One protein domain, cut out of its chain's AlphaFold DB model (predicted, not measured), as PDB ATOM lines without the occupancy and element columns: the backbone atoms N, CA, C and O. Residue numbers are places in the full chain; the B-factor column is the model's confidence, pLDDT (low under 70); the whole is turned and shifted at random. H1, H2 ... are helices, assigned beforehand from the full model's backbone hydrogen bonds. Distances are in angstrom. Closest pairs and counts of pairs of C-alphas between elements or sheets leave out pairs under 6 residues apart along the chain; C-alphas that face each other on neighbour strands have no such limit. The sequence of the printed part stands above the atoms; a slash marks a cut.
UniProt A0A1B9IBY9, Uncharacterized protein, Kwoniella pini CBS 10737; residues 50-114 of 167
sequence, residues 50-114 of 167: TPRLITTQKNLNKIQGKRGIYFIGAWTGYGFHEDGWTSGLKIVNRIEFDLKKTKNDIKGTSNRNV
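Overview. This is residues 50 to 114 of the 167 residues of an uncharacterized protein of Kwoniella pini CBS 10737 (UniProt A0A1B9IBY9). With little regular structure, this is mostly a looping chain round one helix, H2, near the middle, with the short helix H1 off at one end. Between them residues 58 to 80 run out, fold back round Arg 67 and return to H2; after it residues 93 to 114 swing out in a wide arc and come back past H2. The 65 printed residues hold two named helices, H1 then H2, and no named strand; the class is all helix, with 19 residues in named elements. The whole is only just compact, close to loose, with a radius of gyration of the C-alphas of 12.8 A and spans of 38 by 33 by 20 A.

Arrangement. H1, residues 51 to 57, and H2, residues 81 to 92, are apart, with no C-alpha of the one within 8 A of the other. In both helices every O i to N i+4 pair is within hydrogen-bond range.

Along the chain. H1 begins at C-alpha 51 (35.163, 18.963, 19.948) and is 10.0 A long. H2 is 17.1 A long and ends at C-alpha 92 (54.798, 0.225, 13.246).

Size, cuts and confidence. The C-alphas farthest apart, of Arg 52 and Lys 103, are 38.3 A apart. The printed part has no cut; the link from H1 to H2, 23 residues, is long. The mean pLDDT of the printed part is 85.1, and residues 106 to 114 are under 70.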
ATOM      1  N   THR A  50      37.546  17.535  24.019       89.62
ATOM      2  CA  THR A  50      36.820  18.662  23.420       89.62
ATOM      3  C   THR A  50      36.482  18.397  21.948       89.62
ATOM      4  O   THR A  50      37.210  17.668  21.265       89.62
ATOM      5  N   PRO A  51      35.441  19.043  21.384       90.25
ATOM      6  CA  PRO A  51      35.163  18.963  19.948       90.25
ATOM      7  C   PRO A  51      36.363  19.381  19.089       90.25
ATOM      8  O   PRO A  51      36.637  18.766  18.060       90.25
ATOM      9  N   ARG A  52      37.120  20.394  19.539       91.25
ATOM     10  CA  ARG A  52      38.351  20.846  18.879       91.25
ATOM     11  C   ARG A  52      39.442  19.776  18.893       91.25
ATOM     12  O   ARG A  52      40.131  19.615  17.889       91.25
ATOM     13  N   LEU A  53      39.608  19.043  19.996       88.75
ATOM     14  CA  LEU A  53      40.552  17.925  20.061       88.75
ATOM     15  C   LEU A  53      40.176  16.851  19.034       88.75
ATOM     16  O   LEU A  53      41.011  16.482  18.211       88.75
ATOM     17  N   ILE A  54      38.909  16.431  19.018       88.19
ATOM     18  CA  ILE A  54      38.406  15.386  18.112       88.19
ATOM     19  C   ILE A  54      38.599  15.778  16.640       88.19
ATOM     20  O   ILE A  54      39.025  14.964  15.817       88.19
ATOM     21  N   THR A  55      38.315  17.031  16.270       91.00
ATOM     22  CA  THR A  55      38.539  17.493  14.890       91.00
ATOM     23  C   THR A  55      40.025  17.592  14.554       91.00
ATOM     24  O   THR A  55      40.420  17.249  13.439       91.00
ATOM     25  N   THR A  56      40.864  17.995  15.509       90.12
ATOM     26  CA  THR A  56      42.315  18.114  15.313       90.12
ATOM     27  C   THR A  56      42.991  16.751  15.181       90.12
ATOM     28  O   THR A  56      43.879  16.605  14.344       90.12
ATOM     29  N   GLN A  57      42.536  15.725  15.909       91.50
ATOM     30  CA  GLN A  57      43.049  14.351  15.806       91.50
ATOM     31  C   GLN A  57      42.983  13.801  14.374       91.50
ATOM     32  O   GLN A  57      43.899  13.106  13.938       91.50
ATOM     33  N   LYS A  58      41.972  14.192  13.580       89.50
ATOM     34  CA  LYS A  58      41.869  13.820  12.153       89.50
ATOM     35  C   LYS A  58      43.056  14.310  11.315       89.50
ATOM     36  O   LYS A  58      43.358  13.734  10.274       89.50
ATOM     37  N   ASN A  59      43.740  15.361  11.762       92.38
ATOM     38  CA  ASN A  59      44.902  15.920  11.081       92.38
ATOM     39  C   ASN A  59      46.223  15.242  11.474       92.38
ATOM     40  O   ASN A  59      47.236  15.552  10.851       92.38
ATOM     41  N   LEU A  60      46.243  14.313  12.440       92.50
ATOM     42  CA  LEU A  60      47.481  13.664  12.897       92.50
ATOM     43  C   LEU A  60      48.242  12.987  11.756       92.50
ATOM     44  O   LEU A  60      49.457  13.134  11.654       92.50
ATOM     45  N   ASN A  61      47.535  12.345  10.825       90.88
ATOM     46  CA  ASN A  61      48.158  11.707   9.660       90.88
ATOM     47  C   ASN A  61      49.010  12.670   8.817       90.88
ATOM     48  O   ASN A  61      49.963  12.227   8.184       90.88
ATOM     49  N   LYS A  62      48.716  13.980   8.835       94.50
ATOM     50  CA  LYS A  62      49.459  15.006   8.083       94.50
ATOM     51  C   LYS A  62      50.839  15.313   8.670       94.50
ATOM     52  O   LYS A  62      51.629  15.988   8.008       94.50
ATOM     53  N   ILE A  63      51.106  14.909   9.912       94.44
ATOM     54  CA  ILE A  63      52.386  15.154  10.590       94.44
ATOM     55  C   ILE A  63      53.200  13.880  10.831       94.44
ATOM     56  O   ILE A  63      54.404  13.983  11.040       94.44
ATOM     57  N   GLN A  64      52.586  12.696  10.742       95.94
ATOM     58  CA  GLN A  64      53.288  11.423  10.926       95.94
ATOM     59  C   GLN A  64      54.348  11.174   9.853       95.94
ATOM     60  O   GLN A  64      54.046  11.221   8.660       95.94
ATOM     61  N   GLY A  65      55.561  10.832  10.282       94.12
ATOM     62  CA  GLY A  65      56.697  10.521   9.414       94.12
ATOM     63  C   GLY A  65      57.415  11.753   8.867       94.12
ATOM     64  O   GLY A  65      58.435  11.624   8.190       94.12
ATOM     65  N   LYS A  66      56.950  12.971   9.182       94.94
ATOM     66  CA  LYS A  66      57.687  14.185   8.815       94.94
ATOM     67  C   LYS A  66      59.008  14.212   9.572       94.94
ATOM     68  O   LYS A  66      59.018  14.201  10.798       94.94
ATOM     69  N   ARG A  67      60.116  14.271   8.824       94.75
ATOM     70  CA  ARG A  67      61.485  14.214   9.370       94.75
ATOM     71  C   ARG A  67      61.760  12.926  10.165       94.75
ATOM     72  O   ARG A  67      62.544  12.951  11.103       94.75
ATOM     73  N   GLY A  68      61.075  11.826   9.831       93.31
ATOM     74  CA  GLY A  68      61.192  10.557  10.558       93.31
ATOM     75  C   GLY A  68      60.575  10.571  11.962       93.31
ATOM     76  O   GLY A  68      60.835   9.666  12.747       93.31
ATOM     77  N   ILE A  69      59.768  11.586  12.299       95.44
ATOM     78  CA  ILE A  69      59.135  11.717  13.615       95.44
ATOM     79  C   ILE A  69      57.718  11.152  13.562       95.44
ATOM     80  O   ILE A  69      56.928  11.484  12.674       95.44
ATOM     81  N   TYR A  70      57.384  10.335  14.558       95.81
ATOM     82  CA  TYR A  70      56.072   9.721  14.701       95.81
ATOM     83  C   TYR A  70      55.505   9.986  16.097       95.81
ATOM     84  O   TYR A  70      56.201   9.886  17.103       95.81
ATOM     85  N   PHE A  71      54.222  10.324  16.145       95.06
ATOM     86  CA  PHE A  71      53.486  10.690  17.348       95.06
ATOM     87  C   PHE A  71      52.521   9.568  17.719       95.06
ATOM     88  O   PHE A  71      51.612   9.248  16.954       95.06
ATOM     89  N   ILE A  72      52.703   8.978  18.897       94.62
ATOM     90  CA  ILE A  72      51.855   7.897  19.411       94.62
ATOM     91  C   ILE A  72      51.424   8.206  20.844       94.62
ATOM     92  O   ILE A  72      52.060   8.995  21.544       94.62
ATOM     93  N   GLY A  73      50.324   7.603  21.278       92.56
ATOM     94  CA  GLY A  73      49.820   7.733  22.639       92.56
ATOM     95  C   GLY A  73      48.300   7.720  22.723       92.56
ATOM     96  O   GLY A  73      47.591   7.912  21.734       92.56
ATOM     97  N   ALA A  74      47.797   7.532  23.942       91.00
ATOM     98  CA  ALA A  74      46.366   7.438  24.230       91.00
ATOM     99  C   ALA A  74      45.572   8.679  23.775       91.00
ATOM    100  O   ALA A  74      44.442   8.573  23.300       91.00
ATOM    101  N   TRP A  75      46.201   9.856  23.829       90.31
ATOM    102  CA  TRP A  75      45.635  11.135  23.387       90.31
ATOM    103  C   TRP A  75      45.354  11.209  21.876       90.31
ATOM    104  O   TRP A  75      44.684  12.135  21.425       90.31
ATOM    105  N   THR A  76      45.855  10.261  21.081       90.56
ATOM    106  CA  THR A  76      45.536  10.156  19.647       90.56
ATOM    107  C   THR A  76      44.165   9.508  19.387       90.56
ATOM    108  O   THR A  76      43.694   9.525  18.250       90.56
ATOM    109  N   GLY A  77      43.525   8.971  20.434       88.12
ATOM    110  CA  GLY A  77      42.165   8.431  20.441       88.12
ATOM    111  C   GLY A  77      41.314   9.055  21.551       88.12
ATOM    112  O   GLY A  77      41.251  10.277  21.679       88.12
ATOM    113  N   TYR A  78      40.652   8.235  22.361       87.50
ATOM    114  CA  TYR A  78      39.776   8.699  23.441       87.50
ATOM    115  C   TYR A  78      40.472   8.810  24.805       87.50
ATOM    116  O   TYR A  78      39.840   9.219  25.776       87.50
ATOM    117  N   GLY A  79      41.770   8.510  24.880       87.81
ATOM    118  CA  GLY A  79      42.558   8.610  26.108       87.81
ATOM    119  C   GLY A  79      42.694   7.299  26.883       87.81
ATOM    120  O   GLY A  79      43.257   7.318  27.974       87.81
ATOM    121  N   PHE A  80      42.249   6.167  26.331       87.50
ATOM    122  CA  PHE A  80      42.378   4.859  26.978       87.50
ATOM    123  C   PHE A  80      43.727   4.183  26.688       87.50
ATOM    124  O   PHE A  80      44.447   4.539  25.749       87.50
ATOM    125  N   HIS A  81      44.074   3.164  27.479       88.06
ATOM    126  CA  HIS A  81      45.305   2.390  27.285       88.06
ATOM    127  C   HIS A  81      45.346   1.714  25.905       88.06
ATOM    128  O   HIS A  81      46.386   1.701  25.239       88.06
ATOM    129  N   GLU A  82      44.199   1.236  25.431       88.00
ATOM    130  CA  GLU A  82      44.015   0.607  24.128       88.00
ATOM    131  C   GLU A  82      44.263   1.579  22.971       88.00
ATOM    132  O   GLU A  82      44.755   1.162  21.919       88.00
ATOM    133  N   ASP A  83      43.971   2.870  23.156       89.25
ATOM    134  CA  ASP A  83      44.269   3.903  22.161       89.25
ATOM    135  C   ASP A  83      45.783   4.085  22.019       89.25
ATOM    136  O   ASP A  83      46.301   4.188  20.905       89.25
ATOM    137  N   GLY A  84      46.509   4.057  23.144       90.12
ATOM    138  CA  GLY A  84      47.969   4.093  23.164       90.12
ATOM    139  C   GLY A  84      48.563   2.920  22.392       90.12
ATOM    140  O   GLY A  84      49.306   3.133  21.430       90.12
ATOM    141  N   TRP A  85      48.152   1.701  22.743       89.31
ATOM    142  CA  TRP A  85      48.559   0.476  22.050       89.31
ATOM    143  C   TRP A  85      48.260   0.530  20.546       89.31
ATOM    144  O   TRP A  85      49.141   0.349  19.704       89.31
ATOM    145  N   THR A  86      47.017   0.857  20.197       88.44
ATOM    146  CA  THR A  86      46.550   0.928  18.811       88.44
ATOM    147  C   THR A  86      47.313   1.974  18.003       88.44
ATOM    148  O   THR A  86      47.623   1.742  16.836       88.44
ATOM    149  N   SER A  87      47.624   3.128  18.594       91.81
ATOM    150  CA  SER A  87      48.372   4.189  17.917       91.81
ATOM    151  C   SER A  87      49.802   3.764  17.570       91.81
ATOM    152  O   SER A  87      50.237   3.991  16.442       91.81
ATOM    153  N   GLY A  88      50.490   3.069  18.482       92.06
ATOM    154  CA  GLY A  88      51.812   2.494  18.230       92.06
ATOM    155  C   GLY A  88      51.769   1.459  17.114       92.06
ATOM    156  O   GLY A  88      52.507   1.557  16.134       92.06
ATOM    157  N   LEU A  89      50.818   0.530  17.204       89.94
ATOM    158  CA  LEU A  89      50.641  -0.516  16.206       89.94
ATOM    159  C   LEU A  89      50.309   0.046  14.811       89.94
ATOM    160  O   LEU A  89      50.745  -0.500  13.800       89.94
ATOM    161  N   LYS A  90      49.558   1.151  14.722       89.38
ATOM    162  CA  LYS A  90      49.289   1.836  13.446       89.38
ATOM    163  C   LYS A  90      50.560   2.381  12.801       89.38
ATOM    164  O   LYS A  90      50.669   2.325  11.582       89.38
ATOM    165  N   ILE A  91      51.486   2.915  13.598       92.50
ATOM    166  CA  ILE A  91      52.751   3.457  13.095       92.50
ATOM    167  C   ILE A  91      53.695   2.342  12.675       92.50
ATOM    168  O   ILE A  91      54.210   2.387  11.565       92.50
ATOM    169  N   VAL A  92      53.858   1.320  13.513       91.31
ATOM    170  CA  VAL A  92      54.798   0.225  13.246       91.31
ATOM    171  C   VAL A  92      54.428  -0.580  11.992       91.31
ATOM    172  O   VAL A  92      55.288  -1.124  11.314       91.31
ATOM    173  N   ASN A  93      53.136  -0.614  11.651       88.38
ATOM    174  CA  ASN A  93      52.611  -1.299  10.470       88.38
ATOM    175  C   ASN A  93      52.668  -0.474   9.182       88.38
ATOM    176  O   ASN A  93      52.115  -0.904   8.165       88.38
ATOM    177  N   ARG A  94      53.252   0.726   9.217       88.69
ATOM    178  CA  ARG A  94      53.435   1.518   8.008       88.69
ATOM    179  C   ARG A  94      54.549   0.936   7.139       88.69
ATOM    180  O   ARG A  94      55.475   0.305   7.643       88.69
ATOM    181  N   ILE A  95      54.444   1.176   5.833       87.88
ATOM    182  CA  ILE A  95      55.353   0.609   4.830       87.88
ATOM    183  C   ILE A  95      56.804   1.049   5.060       87.88
ATOM    184  O   ILE A  95      57.721   0.280   4.807       87.88
ATOM    185  N   GLU A  96      57.007   2.246   5.617       90.38
ATOM    186  CA  GLU A  96      58.324   2.815   5.916       90.38
ATOM    187  C   GLU A  96      59.160   1.959   6.884       90.38
ATOM    188  O   GLU A  96      60.383   2.062   6.871       90.38
ATOM    189  N   PHE A  97      58.523   1.135   7.724       90.31
ATOM    190  CA  PHE A  97      59.216   0.282   8.698       90.31
ATOM    191  C   PHE A  97      59.455  -1.149   8.205       90.31
ATOM    192  O   PHE A  97      60.143  -1.899   8.893       90.31
ATOM    193  N   ASP A  98      58.878  -1.529   7.058       87.12
ATOM    194  CA  ASP A  98      59.011  -2.850   6.420       87.12
ATOM    195  C   ASP A  98      58.935  -4.047   7.395       87.12
ATOM    196  O   ASP A  98      59.684  -5.025   7.320       87.12
ATOM    197  N   LEU A  99      58.024  -3.973   8.371       86.44
ATOM    198  CA  LEU A  99      57.871  -5.046   9.345       86.44
ATOM    199  C   LEU A  99      57.124  -6.232   8.738       86.44
ATOM    200  O   LEU A  99      55.962  -6.133   8.329       86.44
ATOM    201  N   LYS A 100      57.784  -7.393   8.743       81.56
ATOM    202  CA  LYS A 100      57.175  -8.665   8.353       81.56
ATOM    203  C   LYS A 100      56.116  -9.062   9.368       81.56
ATOM    204  O   LYS A 100      56.438  -9.429  10.494       81.56
ATOM    205  N   LYS A 101      54.859  -9.040   8.932       77.38
ATOM    206  CA  LYS A 101      53.750  -9.490   9.765       77.38
ATOM    207  C   LYS A 101      53.772 -11.002   9.939       77.38
ATOM    208  O   LYS A 101      53.851 -11.738   8.955       77.38
ATOM    209  N   THR A 102      53.645 -11.469  11.174       76.62
ATOM    210  CA  THR A 102      53.479 -12.891  11.491       76.62
ATOM    211  C   THR A 102      52.029 -13.211  11.850       76.62
ATOM    212  O   THR A 102      51.236 -12.333  12.188       76.62
ATOM    213  N   LYS A 103      51.648 -14.495  11.800       71.81
ATOM    214  CA  LYS A 103      50.298 -14.933  12.208       71.81
ATOM    215  C   LYS A 103      49.994 -14.660  13.687       71.81
ATOM    216  O   LYS A 103      48.821 -14.590  14.042       71.81
ATOM    217  N   ASN A 104      51.028 -14.501  14.513       75.00
ATOM    218  CA  ASN A 104      50.911 -14.280  15.953       75.00
ATOM    219  C   ASN A 104      50.934 -12.792  16.323       75.00
ATOM    220  O   ASN A 104      50.903 -12.460  17.507       75.00
ATOM    221  N   ASP A 105      50.990 -11.894  15.337       76.50
ATOM    222  CA  ASP A 105      51.010 -10.468  15.615       76.50
ATOM    223  C   ASP A 105      49.690 -10.029  16.244       76.50
ATOM    224  O   ASP A 105      48.591 -10.308  15.751       76.50
ATOM    225  N   ILE A 106      49.816  -9.297  17.347       68.62
ATOM    226  CA  ILE A 106      48.680  -8.746  18.070       68.62
ATOM    227  C   ILE A 106      47.986  -7.732  17.161       68.62
ATOM    228  O   ILE A 106      48.567  -6.729  16.742       68.62
ATOM    229  N   LYS A 107      46.713  -7.987  16.859       68.44
ATOM    230  CA  LYS A 107      45.880  -7.063  16.087       68.44
ATOM    231  C   LYS A 107      45.533  -5.844  16.937       68.44
ATOM    232  O   LYS A 107      45.321  -5.940  18.143       68.44
ATOM    233  N   GLY A 108      45.439  -4.686  16.292       62.81
ATOM    234  CA  GLY A 108      44.944  -3.482  16.950       62.81
ATOM    235  C   GLY A 108      43.479  -3.667  17.315       62.81
ATOM    236  O   GLY A 108      42.729  -4.299  16.572       62.81
ATOM    237  N   THR A 109      43.043  -3.067  18.418       59.81
ATOM    238  CA  THR A 109      41.643  -3.121  18.870       59.81
ATOM    239  C   THR A 109      40.726  -2.193  18.060       59.81
ATOM    240  O   THR A 109      39.577  -1.962  18.427       59.81
ATOM    241  N   SER A 110      41.197  -1.649  16.928       58.16
ATOM    242  CA  SER A 110      40.527  -0.541  16.241       58.16
ATOM    243  C   SER A 110      39.337  -0.920  15.373       58.16
ATOM    244  O   SER A 110      38.718  -0.023  14.808       58.16
ATOM    245  N   ASN A 111      38.989  -2.195  15.243       49.06
ATOM    246  CA  ASN A 111      37.835  -2.569  14.438       49.06
ATOM    247  C   ASN A 111      36.587  -2.660  15.310       49.06
ATOM    248  O   ASN A 111      36.007  -3.726  15.476       49.06
ATOM    249  N   ARG A 112      36.071  -1.499  15.728       52.69
ATOM    250  CA  ARG A 112      34.614  -1.318  15.666       52.69
ATOM    251  C   ARG A 112      34.228  -1.057  14.208       52.69
ATOM    252  O   ARG A 112      33.624  -0.038  13.894       52.69
ATOM    253  N   ASN A 113      34.570  -1.991  13.319       50.69
ATOM    254  CA  ASN A 113      33.808  -2.176  12.094       50.69
ATOM    255  C   ASN A 113      32.501  -2.814  12.554       50.69
ATOM    256  O   ASN A 113      32.316  -4.021  12.453       50.69
ATOM    257  N   VAL A 114      31.646  -2.014  13.193       57.53
ATOM    258  CA  VAL A 114      30.252  -2.398  13.328       57.53
ATOM    259  C   VAL A 114      29.771  -2.385  11.889       57.53
ATOM    260  O   VAL A 114      29.683  -1.319  11.283       57.53
TER     261      VAL A 114